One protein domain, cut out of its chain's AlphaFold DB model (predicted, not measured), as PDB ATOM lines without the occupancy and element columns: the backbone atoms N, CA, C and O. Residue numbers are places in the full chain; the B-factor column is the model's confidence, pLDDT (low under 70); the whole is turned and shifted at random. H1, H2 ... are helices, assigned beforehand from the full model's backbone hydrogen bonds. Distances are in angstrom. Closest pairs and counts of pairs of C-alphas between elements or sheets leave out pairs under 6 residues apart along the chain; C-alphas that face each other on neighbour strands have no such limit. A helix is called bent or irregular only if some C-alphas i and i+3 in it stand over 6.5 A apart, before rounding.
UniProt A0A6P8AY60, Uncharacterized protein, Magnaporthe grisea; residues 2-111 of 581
ATOM      1  N   GLU A   2      16.279  -3.734 -65.242       46.88
ATOM      2  CA  GLU A   2      16.621  -2.786 -64.158       46.88
ATOM      3  C   GLU A   2      15.445  -2.391 -63.248       46.88
ATOM      4  O   GLU A   2      15.605  -2.349 -62.032       46.88
ATOM      5  N   ALA A   3      14.234  -2.201 -63.786       50.31
ATOM      6  CA  ALA A   3      13.054  -1.902 -62.963       50.31
ATOM      7  C   ALA A   3      12.707  -3.045 -61.985       50.31
ATOM      8  O   ALA A   3      12.394  -2.793 -60.821       50.31
ATOM      9  N   SER A   4      12.842  -4.305 -62.419       57.81
ATOM     10  CA  SER A   4      12.690  -5.475 -61.542       57.81
ATOM     11  C   SER A   4      13.810  -5.570 -60.508       57.81
ATOM     12  O   SER A   4      13.541  -5.976 -59.381       57.81
ATOM     13  N   LEU A   5      15.034  -5.155 -60.847       59.28
ATOM     14  CA  LEU A   5      16.161  -5.125 -59.913       59.28
ATOM     15  C   LEU A   5      15.956  -4.067 -58.817       59.28
ATOM     16  O   LEU A   5      16.198  -4.352 -57.649       59.28
ATOM     17  N   ILE A   6      15.418  -2.892 -59.157       64.62
ATOM     18  CA  ILE A   6      15.085  -1.839 -58.183       64.62
ATOM     19  C   ILE A   6      13.917  -2.271 -57.289       64.62
ATOM     20  O   ILE A   6      13.950  -2.057 -56.078       64.62
ATOM     21  N   GLN A   7      12.885  -2.914 -57.846       67.38
ATOM     22  CA  GLN A   7      11.768  -3.432 -57.048       67.38
ATOM     23  C   GLN A   7      12.212  -4.571 -56.117       67.38
ATOM     24  O   GLN A   7      11.773  -4.630 -54.967       67.38
ATOM     25  N   TYR A   8      13.126  -5.426 -56.583       78.62
ATOM     26  CA  TYR A   8      13.768  -6.464 -55.782       78.62
ATOM     27  C   TYR A   8      14.626  -5.861 -54.664       78.62
ATOM     28  O   TYR A   8      14.470  -6.245 -53.510       78.62
ATOM     29  N   GLN A   9      15.445  -4.847 -54.956       71.00
ATOM     30  CA  GLN A   9      16.254  -4.144 -53.956       71.00
ATOM     31  C   GLN A   9      15.396  -3.405 -52.922       71.00
ATOM     32  O   GLN A   9      15.721  -3.440 -51.740       71.00
ATOM     33  N   LYS A  10      14.272  -2.795 -53.324       73.19
ATOM     34  CA  LYS A  10      13.322  -2.154 -52.398       73.19
ATOM     35  C   LYS A  10      12.629  -3.167 -51.493       73.19
ATOM     36  O   LYS A  10      12.533  -2.927 -50.292       73.19
ATOM     37  N   ARG A  11      12.185  -4.308 -52.037       77.75
ATOM     38  CA  ARG A  11      11.622  -5.404 -51.231       77.75
ATOM     39  C   ARG A  11      12.665  -5.970 -50.273       77.75
ATOM     40  O   ARG A  11      12.390  -6.058 -49.087       77.75
ATOM     41  N   HIS A  12      13.878  -6.216 -50.754       76.44
ATOM     42  CA  HIS A  12      14.979  -6.728 -49.944       76.44
ATOM     43  C   HIS A  12      15.425  -5.730 -48.861       76.44
ATOM     44  O   HIS A  12      15.737  -6.129 -47.745       76.44
ATOM     45  N   ALA A  13      15.419  -4.422 -49.135       66.56
ATOM     46  CA  ALA A  13      15.701  -3.388 -48.139       66.56
ATOM     47  C   ALA A  13      14.580  -3.277 -47.094       66.56
ATOM     48  O   ALA A  13      14.864  -3.200 -45.899       66.56
ATOM     49  N   ALA A  14      13.312  -3.330 -47.515       67.19
ATOM     50  CA  ALA A  14      12.169  -3.342 -46.605       67.19
ATOM     51  C   ALA A  14      12.174  -4.591 -45.711       67.19
ATOM     52  O   ALA A  14      11.970  -4.486 -44.506       67.19
ATOM     53  N   GLU A  15      12.489  -5.755 -46.274       70.50
ATOM     54  CA  GLU A  15      12.565  -7.037 -45.571       70.50
ATOM     55  C   GLU A  15      13.776  -7.102 -44.628       70.50
ATOM     56  O   GLU A  15      13.639  -7.512 -43.479       70.50
ATOM     57  N   LYS A  16      14.928  -6.550 -45.032       71.25
ATOM     58  CA  LYS A  16      16.107  -6.383 -44.165       71.25
ATOM     59  C   LYS A  16      15.848  -5.407 -43.012       71.25
ATOM     60  O   LYS A  16      16.334  -5.630 -41.908       71.25
ATOM     61  N   THR A  17      15.054  -4.359 -43.233       62.94
ATOM     62  CA  THR A  17      14.644  -3.413 -42.176       62.94
ATOM     63  C   THR A  17      13.636  -4.058 -41.222       62.94
ATOM     64  O   THR A  17      13.733  -3.879 -40.009       62.94
ATOM     65  N   LYS A  18      12.719  -4.879 -41.748       69.50
ATOM     66  CA  LYS A  18      11.759  -5.661 -40.957       69.50
ATOM     67  C   LYS A  18      12.469  -6.699 -40.084       69.50
ATOM     68  O   LYS A  18      12.186  -6.759 -38.892       69.50
ATOM     69  N   ASN A  19      13.445  -7.422 -40.638       57.78
ATOM     70  CA  ASN A  19      14.262  -8.381 -39.894       57.78
ATOM     71  C   ASN A  19      15.189  -7.696 -38.885       57.78
ATOM     72  O   ASN A  19      15.271  -8.159 -37.759       57.78
ATOM     73  N   ASN A  20      15.810  -6.555 -39.208       48.22
ATOM     74  CA  ASN A  20      16.610  -5.810 -38.228       48.22
ATOM     75  C   ASN A  20      15.766  -5.258 -37.071       48.22
ATOM     76  O   ASN A  20      16.236  -5.248 -35.938       48.22
ATOM     77  N   ASN A  21      14.525  -4.824 -37.322       46.00
ATOM     78  CA  ASN A  21      13.615  -4.379 -36.264       46.00
ATOM     79  C   ASN A  21      13.049  -5.549 -35.444       46.00
ATOM     80  O   ASN A  21      12.898  -5.409 -34.232       46.00
ATOM     81  N   ALA A  22      12.776  -6.699 -36.067       48.78
ATOM     82  CA  ALA A  22      12.381  -7.919 -35.361       48.78
ATOM     83  C   ALA A  22      13.528  -8.453 -34.487       48.78
ATOM     84  O   ALA A  22      13.335  -8.704 -33.304       48.78
ATOM     85  N   GLN A  23      14.747  -8.489 -35.025       45.34
ATOM     86  CA  GLN A  23      15.936  -8.961 -34.320       45.34
ATOM     87  C   GLN A  23      16.398  -7.985 -33.226       45.34
ATOM     88  O   GLN A  23      16.873  -8.425 -32.182       45.34
ATOM     89  N   ARG A  24      16.200  -6.667 -33.403       51.00
ATOM     90  CA  ARG A  24      16.371  -5.655 -32.337       51.00
ATOM     91  C   ARG A  24      15.326  -5.777 -31.227       51.00
ATOM     92  O   ARG A  24      15.654  -5.512 -30.076       51.00
ATOM     93  N   ARG A  25      14.094  -6.179 -31.553       51.94
ATOM     94  CA  ARG A  25      13.061  -6.487 -30.551       51.94
ATOM     95  C   ARG A  25      13.388  -7.771 -29.786       51.94
ATOM     96  O   ARG A  25      13.230  -7.788 -28.575       51.94
ATOM     97  N   GLU A  26      13.922  -8.795 -30.449       47.31
ATOM     98  CA  GLU A  26      14.323 -10.057 -29.804       47.31
ATOM     99  C   GLU A  26      15.581  -9.946 -28.929       47.31
ATOM    100  O   GLU A  26      15.685 -10.647 -27.929       47.31
ATOM    101  N   THR A  27      16.528  -9.055 -29.245       48.12
ATOM    102  CA  THR A  27      17.794  -8.940 -28.485       48.12
ATOM    103  C   THR A  27      17.730  -8.039 -27.247       48.12
ATOM    104  O   THR A  27      18.670  -8.049 -26.459       48.12
ATOM    105  N   MET A  28      16.631  -7.304 -27.031       47.69
ATOM    106  CA  MET A  28      16.425  -6.447 -25.847       47.69
ATOM    107  C   MET A  28      15.114  -6.741 -25.095       47.69
ATOM    108  O   MET A  28      14.826  -6.083 -24.098       47.69
ATOM    109  N   ALA A  29      14.337  -7.749 -25.512       47.12
ATOM    110  CA  ALA A  29      13.168  -8.246 -24.779       47.12
ATOM    111  C   ALA A  29      13.549  -9.130 -23.572       47.12
ATOM    112  O   ALA A  29      12.855 -10.089 -23.239       47.12
ATOM    113  N   SER A  30      14.642  -8.806 -22.878       54.69
ATOM    114  CA  SER A  30      14.732  -9.118 -21.455       54.69
ATOM    115  C   SER A  30      13.751  -8.178 -20.759       54.69
ATOM    116  O   SER A  30      14.063  -7.008 -20.538       54.69
ATOM    117  N   GLY A  31      12.524  -8.644 -20.537       78.38
ATOM    118  CA  GLY A  31      11.491  -7.829 -19.911       78.38
ATOM    119  C   GLY A  31      11.979  -7.323 -18.552       78.38
ATOM    120  O   GLY A  31      12.341  -8.118 -17.684       78.38
ATOM    121  N   PHE A  32      12.051  -6.002 -18.403       92.56
ATOM    122  CA  PHE A  32      12.447  -5.371 -17.152       92.56
ATOM    123  C   PHE A  32      11.295  -5.474 -16.150       92.56
ATOM    124  O   PHE A  32      10.131  -5.296 -16.525       92.56
ATOM    125  N   SER A  33      11.618  -5.736 -14.884       94.88
ATOM    126  CA  SER A  33      10.657  -5.585 -13.793       94.88
ATOM    127  C   SER A  33      10.503  -4.118 -13.378       94.88
ATOM    128  O   SER A  33      11.379  -3.289 -13.641       94.88
ATOM    129  N   ALA A  34       9.409  -3.777 -12.697       94.25
ATOM    130  CA  ALA A  34       9.164  -2.433 -12.185       94.25
ATOM    131  C   ALA A  34      10.285  -1.968 -11.235       94.25
ATOM    132  O   ALA A  34      10.747  -0.832 -11.331       94.25
ATOM    133  N   GLU A  35      10.787  -2.863 -10.377       94.12
ATOM    134  CA  GLU A  35      11.921  -2.579  -9.486       94.12
ATOM    135  C   GLU A  35      13.220  -2.318 -10.260       94.12
ATOM    136  O   GLU A  35      13.966  -1.394  -9.932       94.12
ATOM    137  N   GLN A  36      13.484  -3.083 -11.324       96.19
ATOM    138  CA  GLN A  36      14.662  -2.867 -12.165       96.19
ATOM    139  C   GLN A  36      14.602  -1.515 -12.876       96.19
ATOM    140  O   GLN A  36      15.615  -0.825 -12.944       96.19
ATOM    141  N   LEU A  37      13.426  -1.111 -13.364       96.31
ATOM    142  CA  LEU A  37      13.227   0.196 -13.996       96.31
ATOM    143  C   LEU A  37      13.387   1.346 -12.997       96.31
ATOM    144  O   LEU A  37      13.981   2.369 -13.335       96.31
ATOM    145  N   LEU A  38      12.921   1.170 -11.760       95.94
ATOM    146  CA  LEU A  38      13.154   2.130 -10.679       95.94
ATOM    147  C   LEU A  38      14.630   2.225 -10.275       95.94
ATOM    148  O   LEU A  38      15.054   3.291  -9.835       95.94
ATOM    149  N   ALA A  39      15.419   1.166 -10.459       95.94
ATOM    150  CA  ALA A  39      16.853   1.161 -10.168       95.94
ATOM    151  C   ALA A  39      17.728   1.766 -11.285       95.94
ATOM    152  O   ALA A  39      18.895   2.074 -11.037       95.94
ATOM    153  N   LEU A  40      17.202   1.944 -12.503       95.94
ATOM    154  CA  LEU A  40      17.937   2.584 -13.602       95.94
ATOM    155  C   LEU A  40      18.228   4.052 -13.284       95.94
ATOM    156  O   LEU A  40      17.446   4.710 -12.609       95.94
ATOM    157  N   ASP A  41      19.311   4.615 -13.806       96.75
ATOM    158  CA  ASP A  41      19.491   6.069 -13.809       96.75
ATOM    159  C   ASP A  41      18.536   6.746 -14.817       96.75
ATOM    160  O   ASP A  41      17.933   6.092 -15.673       96.75
ATOM    161  N   ASP A  42      18.384   8.067 -14.718       96.06
ATOM    162  CA  ASP A  42      17.437   8.822 -15.548       96.06
ATOM    163  C   ASP A  42      17.736   8.727 -17.055       96.06
ATOM    164  O   ASP A  42      16.813   8.755 -17.873       96.06
ATOM    165  N   GLN A  43      19.006   8.577 -17.442       93.50
ATOM    166  CA  GLN A  43      19.418   8.476 -18.841       93.50
ATOM    167  C   GLN A  43      19.099   7.088 -19.404       93.50
ATOM    168  O   GLN A  43      18.541   6.974 -20.499       93.50
ATOM    169  N   SER A  44      19.371   6.035 -18.633       93.50
ATOM    170  CA  SER A  44      18.995   4.659 -18.971       93.50
ATOM    171  C   SER A  44      17.472   4.481 -19.029       93.50
ATOM    172  O   SER A  44      16.953   3.820 -19.934       93.50
ATOM    173  N   LEU A  45      16.735   5.130 -18.124       95.00
ATOM    174  CA  LEU A  45      15.272   5.119 -18.113       95.00
ATOM    175  C   LEU A  45      14.676   5.890 -19.304       95.00
ATOM    176  O   LEU A  45      13.709   5.435 -19.919       95.00
ATOM    177  N   ALA A  46      15.278   7.020 -19.690       93.62
ATOM    178  CA  ALA A  46      14.908   7.744 -20.906       93.62
ATOM    179  C   ALA A  46      15.154   6.898 -22.169       93.62
ATOM    180  O   ALA A  46      14.293   6.839 -23.049       93.62
ATOM    181  N   GLN A  47      16.281   6.181 -22.237       91.81
ATOM    182  CA  GLN A  47      16.583   5.273 -23.346       91.81
ATOM    183  C   GLN A  47      15.588   4.104 -23.418       91.81
ATOM    184  O   GLN A  47      15.156   3.723 -24.508       91.81
ATOM    185  N   TYR A  48      15.181   3.561 -22.266       93.19
ATOM    186  CA  TYR A  48      14.130   2.547 -22.189       93.19
ATOM    187  C   TYR A  48      12.793   3.075 -22.735       93.19
ATOM    188  O   TYR A  48      12.162   2.396 -23.548       93.19
ATOM    189  N   LEU A  49      12.391   4.298 -22.366       92.56
ATOM    190  CA  LEU A  49      11.183   4.941 -22.901       92.56
ATOM    191  C   LEU A  49      11.245   5.101 -24.425       92.56
ATOM    192  O   LEU A  49      10.278   4.774 -25.108       92.56
ATOM    193  N   MET A  50      12.383   5.543 -24.970       87.62
ATOM    194  CA  MET A  50      12.561   5.691 -26.422       87.62
ATOM    195  C   MET A  50      12.383   4.367 -27.170       87.62
ATOM    196  O   MET A  50      11.784   4.344 -28.244       87.62
ATOM    197  N   ASN A  51      12.880   3.268 -26.599       89.19
ATOM    198  CA  ASN A  51      12.836   1.950 -27.229       89.19
ATOM    199  C   ASN A  51      11.459   1.268 -27.126       89.19
ATOM    200  O   ASN A  51      11.163   0.390 -27.936       89.19
ATOM    201  N   ASN A  52      10.621   1.665 -26.160       87.75
ATOM    202  CA  ASN A  52       9.340   1.013 -25.851       87.75
ATOM    203  C   ASN A  52       8.106   1.903 -26.098       87.75
ATOM    204  O   ASN A  52       6.987   1.541 -25.731       87.75
ATOM    205  N   TRP A  53       8.272   3.065 -26.733       86.81
ATOM    206  CA  TRP A  53       7.131   3.864 -27.177       86.81
ATOM    207  C   TRP A  53       6.440   3.241 -28.388       86.81
ATOM    208  O   TRP A  53       7.056   2.946 -29.413       86.81
ATOM    209  N   GLY A  54       5.117   3.101 -28.293       76.81
ATOM    210  CA  GLY A  54       4.286   2.785 -29.445       76.81
ATOM    211  C   GLY A  54       4.196   3.957 -30.440       76.81
ATOM    212  O   GLY A  54       4.578   5.084 -30.117       76.81
ATOM    213  N   PRO A  55       3.593   3.745 -31.627       69.50
ATOM    214  CA  PRO A  55       3.441   4.766 -32.677       69.50
ATOM    215  C   PRO A  55       2.746   6.065 -32.230       69.50
ATOM    216  O   PRO A  55       2.858   7.092 -32.887       69.50
ATOM    217  N   ARG A  56       2.017   6.031 -31.106       71.56
ATOM    218  CA  ARG A  56       1.323   7.183 -30.507       71.56
ATOM    219  C   ARG A  56       2.062   7.804 -29.311       71.56
ATOM    220  O   ARG A  56       1.464   8.586 -28.582       71.56
ATOM    221  N   GLN A  57       3.329   7.447 -29.078       79.19
ATOM    222  CA  GLN A  57       4.101   7.830 -27.879       79.19
ATOM    223  C   GLN A  57       3.416   7.423 -26.562       79.19
ATOM    224  O   GLN A  57       3.554   8.093 -25.533       79.19
ATOM    225  N   VAL A  58       2.650   6.332 -26.613       80.75
ATOM    226  CA  VAL A  58       2.067   5.676 -25.443       80.75
ATOM    227  C   VAL A  58       3.020   4.551 -25.053       80.75
ATOM    228  O   VAL A  58       3.433   3.774 -25.918       80.75
ATOM    229  N   LEU A  59       3.416   4.517 -23.780       85.50
ATOM    230  CA  LEU A  59       4.230   3.440 -23.226       85.50
ATOM    231  C   LEU A  59       3.380   2.170 -23.153       85.50
ATOM    232  O   LEU A  59       2.276   2.208 -22.607       85.50
ATOM    233  N   ASP A  60       3.888   1.067 -23.693       83.00
ATOM    234  CA  ASP A  60       3.247  -0.234 -23.531       83.00
ATOM    235  C   ASP A  60       3.554  -0.785 -22.135       83.00
ATOM    236  O   ASP A  60       4.605  -1.373 -21.889       83.00
ATOM    237  N   ILE A  61       2.636  -0.549 -21.200       85.81
ATOM    238  CA  ILE A  61       2.761  -1.008 -19.812       85.81
ATOM    239  C   ILE A  61       2.804  -2.546 -19.742       85.81
ATOM    240  O   ILE A  61       3.426  -3.100 -18.840       85.81
ATOM    241  N   GLY A  62       2.223  -3.244 -20.728       82.00
ATOM    242  CA  GLY A  62       2.264  -4.706 -20.814       82.00
ATOM    243  C   GLY A  62       3.663  -5.278 -21.067       82.00
ATOM    244  O   GLY A  62       3.864  -6.477 -20.897       82.00
ATOM    245  N   ALA A  63       4.638  -4.439 -21.434       85.75
ATOM    246  CA  ALA A  63       6.036  -4.837 -21.599       85.75
ATOM    247  C   ALA A  63       6.817  -4.921 -20.270       85.75
ATOM    248  O   ALA A  63       7.953  -5.404 -20.262       85.75
ATOM    249  N   ILE A  64       6.236  -4.456 -19.156       93.06
ATOM    250  CA  ILE A  64       6.820  -4.555 -17.813       93.06
ATOM    251  C   ILE A  64       6.324  -5.861 -17.181       93.06
ATOM    252  O   ILE A  64       5.132  -6.025 -16.923       93.06
ATOM    253  N   VAL A  65       7.244  -6.803 -16.958       93.25
ATOM    254  CA  VAL A  65       6.932  -8.230 -16.716       93.25
ATOM    255  C   VAL A  65       6.040  -8.458 -15.500       93.25
ATOM    256  O   VAL A  65       5.175  -9.329 -15.515       93.25
ATOM    257  N   ASP A  66       6.253  -7.685 -14.445       92.94
ATOM    258  CA  ASP A  66       5.625  -7.847 -13.140       92.94
ATOM    259  C   ASP A  66       4.594  -6.757 -12.832       92.94
ATOM    260  O   ASP A  66       4.087  -6.726 -11.715       92.94
ATOM    261  N   TRP A  67       4.228  -5.906 -13.800       93.19
ATOM    262  CA  TRP A  67       3.398  -4.720 -13.554       93.19
ATOM    263  C   TRP A  67       2.087  -5.017 -12.817       93.19
ATOM    264  O   TRP A  67       1.719  -4.301 -11.891       93.19
ATOM    265  N   SER A  68       1.389  -6.094 -13.188       89.38
ATOM    266  CA  SER A  68       0.132  -6.505 -12.544       89.38
ATOM    267  C   SER A  68       0.315  -7.057 -11.125       89.38
ATOM    268  O   SER A  68      -0.649  -7.122 -10.366       89.38
ATOM    269  N   THR A  69       1.537  -7.451 -10.768       92.19
ATOM    270  CA  THR A  69       1.914  -7.992  -9.454       92.19
ATOM    271  C   THR A  69       2.683  -6.999  -8.579       92.19
ATOM    272  O   THR A  69       2.781  -7.207  -7.371       92.19
ATOM    273  N   THR A  70       3.203  -5.910  -9.155       93.62
ATOM    274  CA  THR A  70       3.905  -4.847  -8.433       93.62
ATOM    275  C   THR A  70       2.938  -4.100  -7.501       93.62
ATOM    276  O   THR A  70       1.862  -3.702  -7.949       93.62
ATOM    277  N   PRO A  71       3.299  -3.842  -6.230       95.94
ATOM    278  CA  PRO A  71       2.501  -3.015  -5.325       95.94
ATOM    279  C   PRO A  71       2.194  -1.620  -5.893       95.94
ATOM    280  O   PRO A  71       3.071  -0.964  -6.456       95.94
ATOM    281  N   GLU A  72       0.972  -1.124  -5.672       94.38
ATOM    282  CA  GLU A  72       0.507   0.190  -6.154       94.38
ATOM    283  C   GLU A  72       1.460   1.363  -5.829       94.38
ATOM    284  O   GLU A  72       1.703   2.179  -6.720       94.38
ATOM    285  N   PRO A  73       2.093   1.450  -4.637       95.62
ATOM    286  CA  PRO A  73       3.044   2.527  -4.351       95.62
ATOM    287  C   PRO A  73       4.233   2.575  -5.322       95.62
ATOM    288  O   PRO A  73       4.611   3.653  -5.777       95.62
ATOM    289  N   LEU A  74       4.780   1.412  -5.694       92.81
ATOM    290  CA  LEU A  74       5.899   1.308  -6.636       92.81
ATOM    291  C   LEU A  74       5.458   1.626  -8.070       92.81
ATOM    292  O   LEU A  74       6.204   2.252  -8.822       92.81
ATOM    293  N   GLN A  75       4.227   1.262  -8.446       94.44
ATOM    294  CA  GLN A  75       3.653   1.653  -9.739       94.44
ATOM    295  C   GLN A  75       3.523   3.177  -9.850       94.44
ATOM    296  O   GLN A  75       3.906   3.764 -10.865       94.44
ATOM    297  N   VAL A  76       3.007   3.830  -8.802       92.19
ATOM    298  CA  VAL A  76       2.868   5.292  -8.747       92.19
ATOM    299  C   VAL A  76       4.236   5.965  -8.835       92.19
ATOM    300  O   VAL A  76       4.395   6.908  -9.613       92.19
ATOM    301  N   GLU A  77       5.231   5.471  -8.100       96.50
ATOM    302  CA  GLU A  77       6.600   5.990  -8.140       96.50
ATOM    303  C   GLU A  77       7.215   5.872  -9.541       96.50
ATOM    304  O   GLU A  77       7.741   6.851 -10.078       96.50
ATOM    305  N   LEU A  78       7.063   4.714 -10.192       96.06
ATOM    306  CA  LEU A  78       7.577   4.493 -11.542       96.06
ATOM    307  C   LEU A  78       6.872   5.387 -12.577       96.06
ATOM    308  O   LEU A  78       7.529   5.962 -13.445       96.06
ATOM    309  N   ILE A  79       5.556   5.600 -12.449       93.31
ATOM    310  CA  ILE A  79       4.804   6.550 -13.288       93.31
ATOM    311  C   ILE A  79       5.323   7.980 -13.101       93.31
ATOM    312  O   ILE A  79       5.471   8.712 -14.085       93.31
ATOM    313  N   GLN A  80       5.602   8.400 -11.864       93.94
ATOM    314  CA  GLN A  80       6.156   9.729 -11.594       93.94
ATOM    315  C   GLN A  80       7.553   9.881 -12.194       93.94
ATOM    316  O   GLN A  80       7.827  10.883 -12.860       93.94
ATOM    317  N   ARG A  81       8.403   8.858 -12.066       96.19
ATOM    318  CA  ARG A  81       9.717   8.856 -12.709       96.19
ATOM    319  C   ARG A  81       9.609   8.934 -14.226       96.19
ATOM    320  O   ARG A  81      10.266   9.777 -14.828       96.19
ATOM    321  N   PHE A  82       8.717   8.168 -14.850       94.94
ATOM    322  CA  PHE A  82       8.475   8.269 -16.290       94.94
ATOM    323  C   PHE A  82       8.005   9.657 -16.722       94.94
ATOM    324  O   PHE A  82       8.461  10.151 -17.753       94.94
ATOM    325  N   LYS A  83       7.130  10.313 -15.950       89.81
ATOM    326  CA  LYS A  83       6.731  11.705 -16.217       89.81
ATOM    327  C   LYS A  83       7.933  12.647 -16.171       89.81
ATOM    328  O   LYS A  83       8.036  13.512 -17.040       89.81
ATOM    329  N   PHE A  84       8.839  12.441 -15.217       94.00
ATOM    330  CA  PHE A  84      10.045  13.245 -15.045       94.00
ATOM    331  C   PHE A  84      11.064  13.060 -16.181       94.00
ATOM    332  O   PHE A  84      11.546  14.052 -16.718       94.00
ATOM    333  N   VAL A  85      11.348  11.824 -16.618       95.00
ATOM    334  CA  VAL A  85      12.319  11.556 -17.706       95.00
ATOM    335  C   VAL A  85      11.747  11.696 -19.121       95.00
ATOM    336  O   VAL A  85      12.493  11.710 -20.103       95.00
ATOM    337  N   ARG A  86      10.427  11.857 -19.275       91.38
ATOM    338  CA  ARG A  86       9.779  12.027 -20.589       91.38
ATOM    339  C   ARG A  86      10.361  13.177 -21.433       91.38
ATOM    340  O   ARG A  86      10.537  12.961 -22.634       91.38
ATOM    341  N   PRO A  87      10.660  14.375 -20.893       88.19
ATOM    342  CA  PRO A  87      11.262  15.460 -21.667       88.19
ATOM    343  C   PRO A  87      12.665  15.110 -22.177       88.19
ATOM    344  O   PRO A  87      12.976  15.416 -23.325       88.19
ATOM    345  N   LEU A  88      13.471  14.406 -21.369       88.19
ATOM    346  CA  LEU A  88      14.807  13.927 -21.751       88.19
ATOM    347  C   LEU A  88      14.729  12.942 -22.925       88.19
ATOM    348  O   LEU A  88      15.426  13.111 -23.922       88.19
ATOM    349  N   ALA A  89      13.810  11.975 -22.854       87.00
ATOM    350  CA  ALA A  89      13.575  11.011 -23.930       87.00
ATOM    351  C   ALA A  89      13.078  11.675 -25.230       87.00
ATOM    352  O   ALA A  89      13.434  11.241 -26.324       87.00
ATOM    353  N   LYS A  90      12.275  12.747 -25.133       83.38
ATOM    354  CA  LYS A  90      11.815  13.516 -26.304       83.38
ATOM    355  C   LYS A  90      12.920  14.374 -26.919       83.38
ATOM    356  O   LYS A  90      13.000  14.449 -28.140       83.38
ATOM    357  N   ALA A  91      13.756  15.004 -26.097       77.19
ATOM    358  CA  ALA A  91      14.851  15.855 -26.562       77.19
ATOM    359  C   ALA A  91      15.945  15.064 -27.303       77.19
ATOM    360  O   ALA A  91      16.618  15.615 -28.170       77.19
ATOM    361  N   ALA A  92      16.103  13.776 -26.982       68.06
ATOM    362  CA  ALA A  92      17.086  12.891 -27.600       68.06
ATOM    363  C   ALA A  92      16.614  12.226 -28.908       68.06
ATOM    364  O   ALA A  92      17.405  11.526 -29.542       68.06
ATOM    365  N   GLN A  93      15.355  12.410 -29.336       68.62
ATOM    366  CA  GLN A  93      14.900  11.852 -30.611       68.62
ATOM    367  C   GLN A  93      15.531  12.619 -31.783       68.62
ATOM    368  O   GLN A  93      15.315  13.828 -31.905       68.62
ATOM    369  N   PRO A  94      16.272  11.943 -32.684       59.69
ATOM    370  CA  PRO A  94      16.632  12.531 -33.962       59.69
ATOM    371  C   PRO A  94      15.330  12.870 -34.681       59.69
ATOM    372  O   PRO A  94      14.494  11.992 -34.892       59.69
ATOM    373  N   ILE A  95      15.136  14.143 -35.013       58.41
ATOM    374  CA  ILE A  95      13.968  14.585 -35.772       58.41
ATOM    375  C   ILE A  95      14.016  13.869 -37.125       58.41
ATOM    376  O   ILE A  95      14.880  14.162 -37.953       58.41
ATOM    377  N   ASP A  96      13.106  12.916 -37.342       68.88
ATOM    378  CA  ASP A  96      12.896  12.338 -38.664       68.88
ATOM    379  C   ASP A  96      12.279  13.425 -39.543       68.88
ATOM    380  O   ASP A  96      11.091  13.745 -39.455       68.88
ATOM    381  N   TYR A  97      13.128  14.030 -40.371       56.75
ATOM    382  CA  TYR A  97      12.745  15.092 -41.289       56.75
ATOM    383  C   TYR A  97      11.594  14.678 -42.209       56.75
ATOM    384  O   TYR A  97      10.758  15.517 -42.523       56.75
ATOM    385  N   ASN A  98      11.497  13.405 -42.605       63.69
ATOM    386  CA  ASN A  98      10.418  12.950 -43.481       63.69
ATOM    387  C   ASN A  98       9.089  12.847 -42.725       63.69
ATOM    388  O   ASN A  98       8.046  13.208 -43.268       63.69
ATOM    389  N   GLU A  99       9.113  12.406 -41.466       66.75
ATOM    390  CA  GLU A  99       7.921  12.380 -40.612       66.75
ATOM    391  C   GLU A  99       7.466  13.800 -40.248       66.75
ATOM    392  O   GLU A  99       6.268  14.087 -40.238       66.75
ATOM    393  N   LEU A 100       8.411  14.713 -39.999       60.34
ATOM    394  CA  LEU A 100       8.122  16.125 -39.756       60.34
ATOM    395  C   LEU A 100       7.503  16.790 -40.990       60.34
ATOM    396  O   LEU A 100       6.489  17.468 -40.857       60.34
ATOM    397  N   VAL A 101       8.068  16.566 -42.181       64.56
ATOM    398  CA  VAL A 101       7.521  17.078 -43.447       64.56
ATOM    399  C   VAL A 101       6.126  16.505 -43.695       64.56
ATOM    400  O   VAL A 101       5.202  17.271 -43.947       64.56
ATOM    401  N   ALA A 102       5.918  15.199 -43.509       70.69
ATOM    402  CA  ALA A 102       4.598  14.584 -43.666       70.69
ATOM    403  C   ALA A 102       3.562  15.132 -42.665       70.69
ATOM    404  O   ALA A 102       2.404  15.341 -43.026       70.69
ATOM    405  N   LYS A 103       3.963  15.400 -41.414       60.59
ATOM    406  CA  LYS A 103       3.091  16.016 -40.400       60.59
ATOM    407  C   LYS A 103       2.793  17.479 -40.705       60.59
ATOM    408  O   LYS A 103       1.646  17.887 -40.564       60.59
ATOM    409  N   LEU A 104       3.779  18.252 -41.153       60.38
ATOM    410  CA  LEU A 104       3.584  19.642 -41.571       60.38
ATOM    411  C   LEU A 104       2.691  19.736 -42.813       60.38
ATOM    412  O   LEU A 104       1.823  20.597 -42.868       60.38
ATOM    413  N   GLU A 105       2.830  18.820 -43.770       57.09
ATOM    414  CA  GLU A 105       1.936  18.728 -44.928       57.09
ATOM    415  C   GLU A 105       0.519  18.280 -44.554       57.09
ATOM    416  O   GLU A 105      -0.444  18.711 -45.190       57.09
ATOM    417  N   ALA A 106       0.371  17.414 -43.547       59.50
ATOM    418  CA  ALA A 106      -0.932  17.000 -43.031       59.50
ATOM    419  C   ALA A 106      -1.630  18.138 -42.272       59.50
ATOM    420  O   ALA A 106      -2.821  18.352 -42.477       59.50
ATOM    421  N   ILE A 107      -0.891  18.897 -41.455       52.31
ATOM    422  CA  ILE A 107      -1.398  20.089 -40.757       52.31
ATOM    423  C   ILE A 107      -1.740  21.185 -41.769       52.31
ATOM    424  O   ILE A 107      -2.834  21.722 -41.720       52.31
ATOM    425  N   SER A 108      -0.872  21.439 -42.751       44.50
ATOM    426  CA  SER A 108      -1.129  22.400 -43.832       44.50
ATOM    427  C   SER A 108      -2.393  22.045 -44.623       44.50
ATOM    428  O   SER A 108      -3.224  22.910 -44.879       44.50
ATOM    429  N   ARG A 109      -2.623  20.760 -44.935       44.16
ATOM    430  CA  ARG A 109      -3.878  20.312 -45.565       44.16
ATOM    431  C   ARG A 109      -5.097  20.440 -44.651       44.16
ATOM    432  O   ARG A 109      -6.143  20.861 -45.131       44.16
ATOM    433  N   ALA A 110      -4.968  20.111 -43.368       42.06
ATOM    434  CA  ALA A 110      -6.058  20.217 -42.395       42.06
ATOM    435  C   ALA A 110      -6.410  21.675 -42.033       42.06
ATOM    436  O   ALA A 110      -7.550  21.956 -41.686       42.06
ATOM    437  N   GLU A 111      -5.458  22.606 -42.132       45.16
ATOM    438  CA  GLU A 111      -5.670  24.044 -41.917       45.16
ATOM    439  C   GLU A 111      -6.182  24.774 -43.171       45.16
ATOM    440  O   GLU A 111      -6.805  25.831 -43.049       45.16
TER     441      GLU A 111
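This is residues 2 to 111 of the 581 residues of an uncharacterized protein of Magnaporthe grisea (UniProt A0A6P8AY60). A small compact body, made of H2, H3, the kinked H4 and the long loop of residues 53 to 71, has two helical arms: the long H1, whose residues 2 to 23 stick out, and the shorter H5, residues 97 to 111, which sticks out together with residues 94 to 96 of the link before it. The arms make the whole loose and elongated, with a radius of gyration of the C-alphas of 18.4 A and spans of 60 by 39 by 23 A. The printed part has 110 residues, with five named helices in the order H1 to H5 and no named strand; the class is all helix.

H1, residues 2 to 28, touches no helix, but is near H3, residues 42 to 52, with 5 pairs of C-alphas within 10 A. H2, residues 34 to 39, is close to H3 but not clearly touching, with closest C-alphas Leu 37 and Leu 45 6.7 A apart. H4, residues 72 to 91, touches H2 with residues 74 to 81 alone, at a steep tilt of 58 degrees, the same way; the closest C-alphas, Leu 38 and Leu 78, are 6.1 A apart. With residues 82 to 90 alone H4 touches H3, about perpendicular at 86 degrees; the closest C-alphas, Ala 46 and Ala 89, are 4.6 A apart. H5, residues 97 to 111, touches no helix. Each O i to N i+4 pair is within hydrogen-bond range in H2, H3 and H5, against 22 of 23 in H1 and 14 of 16 in H4.

H1 is 38.5 A long, from C-alpha 2 at (16.621, -2.786, -64.158). H2 is 8.7 A and H3 15.3 A long. H4, 29.5 A, has a kink of 38 degrees near residue 85 and is irregular, with C-alphas 84 and 87 7.1 A apart. H5, 20.5 A, ends at C-alpha 111 at (-5.670, 24.044, -41.917).

The C-alphas farthest apart, Glu 2 and Pro 73, are 61.6 A apart. The printed part has no cut, and the link from H3 to H4 is long. Mean pLDDT is 60 in H1 and 57 in H5.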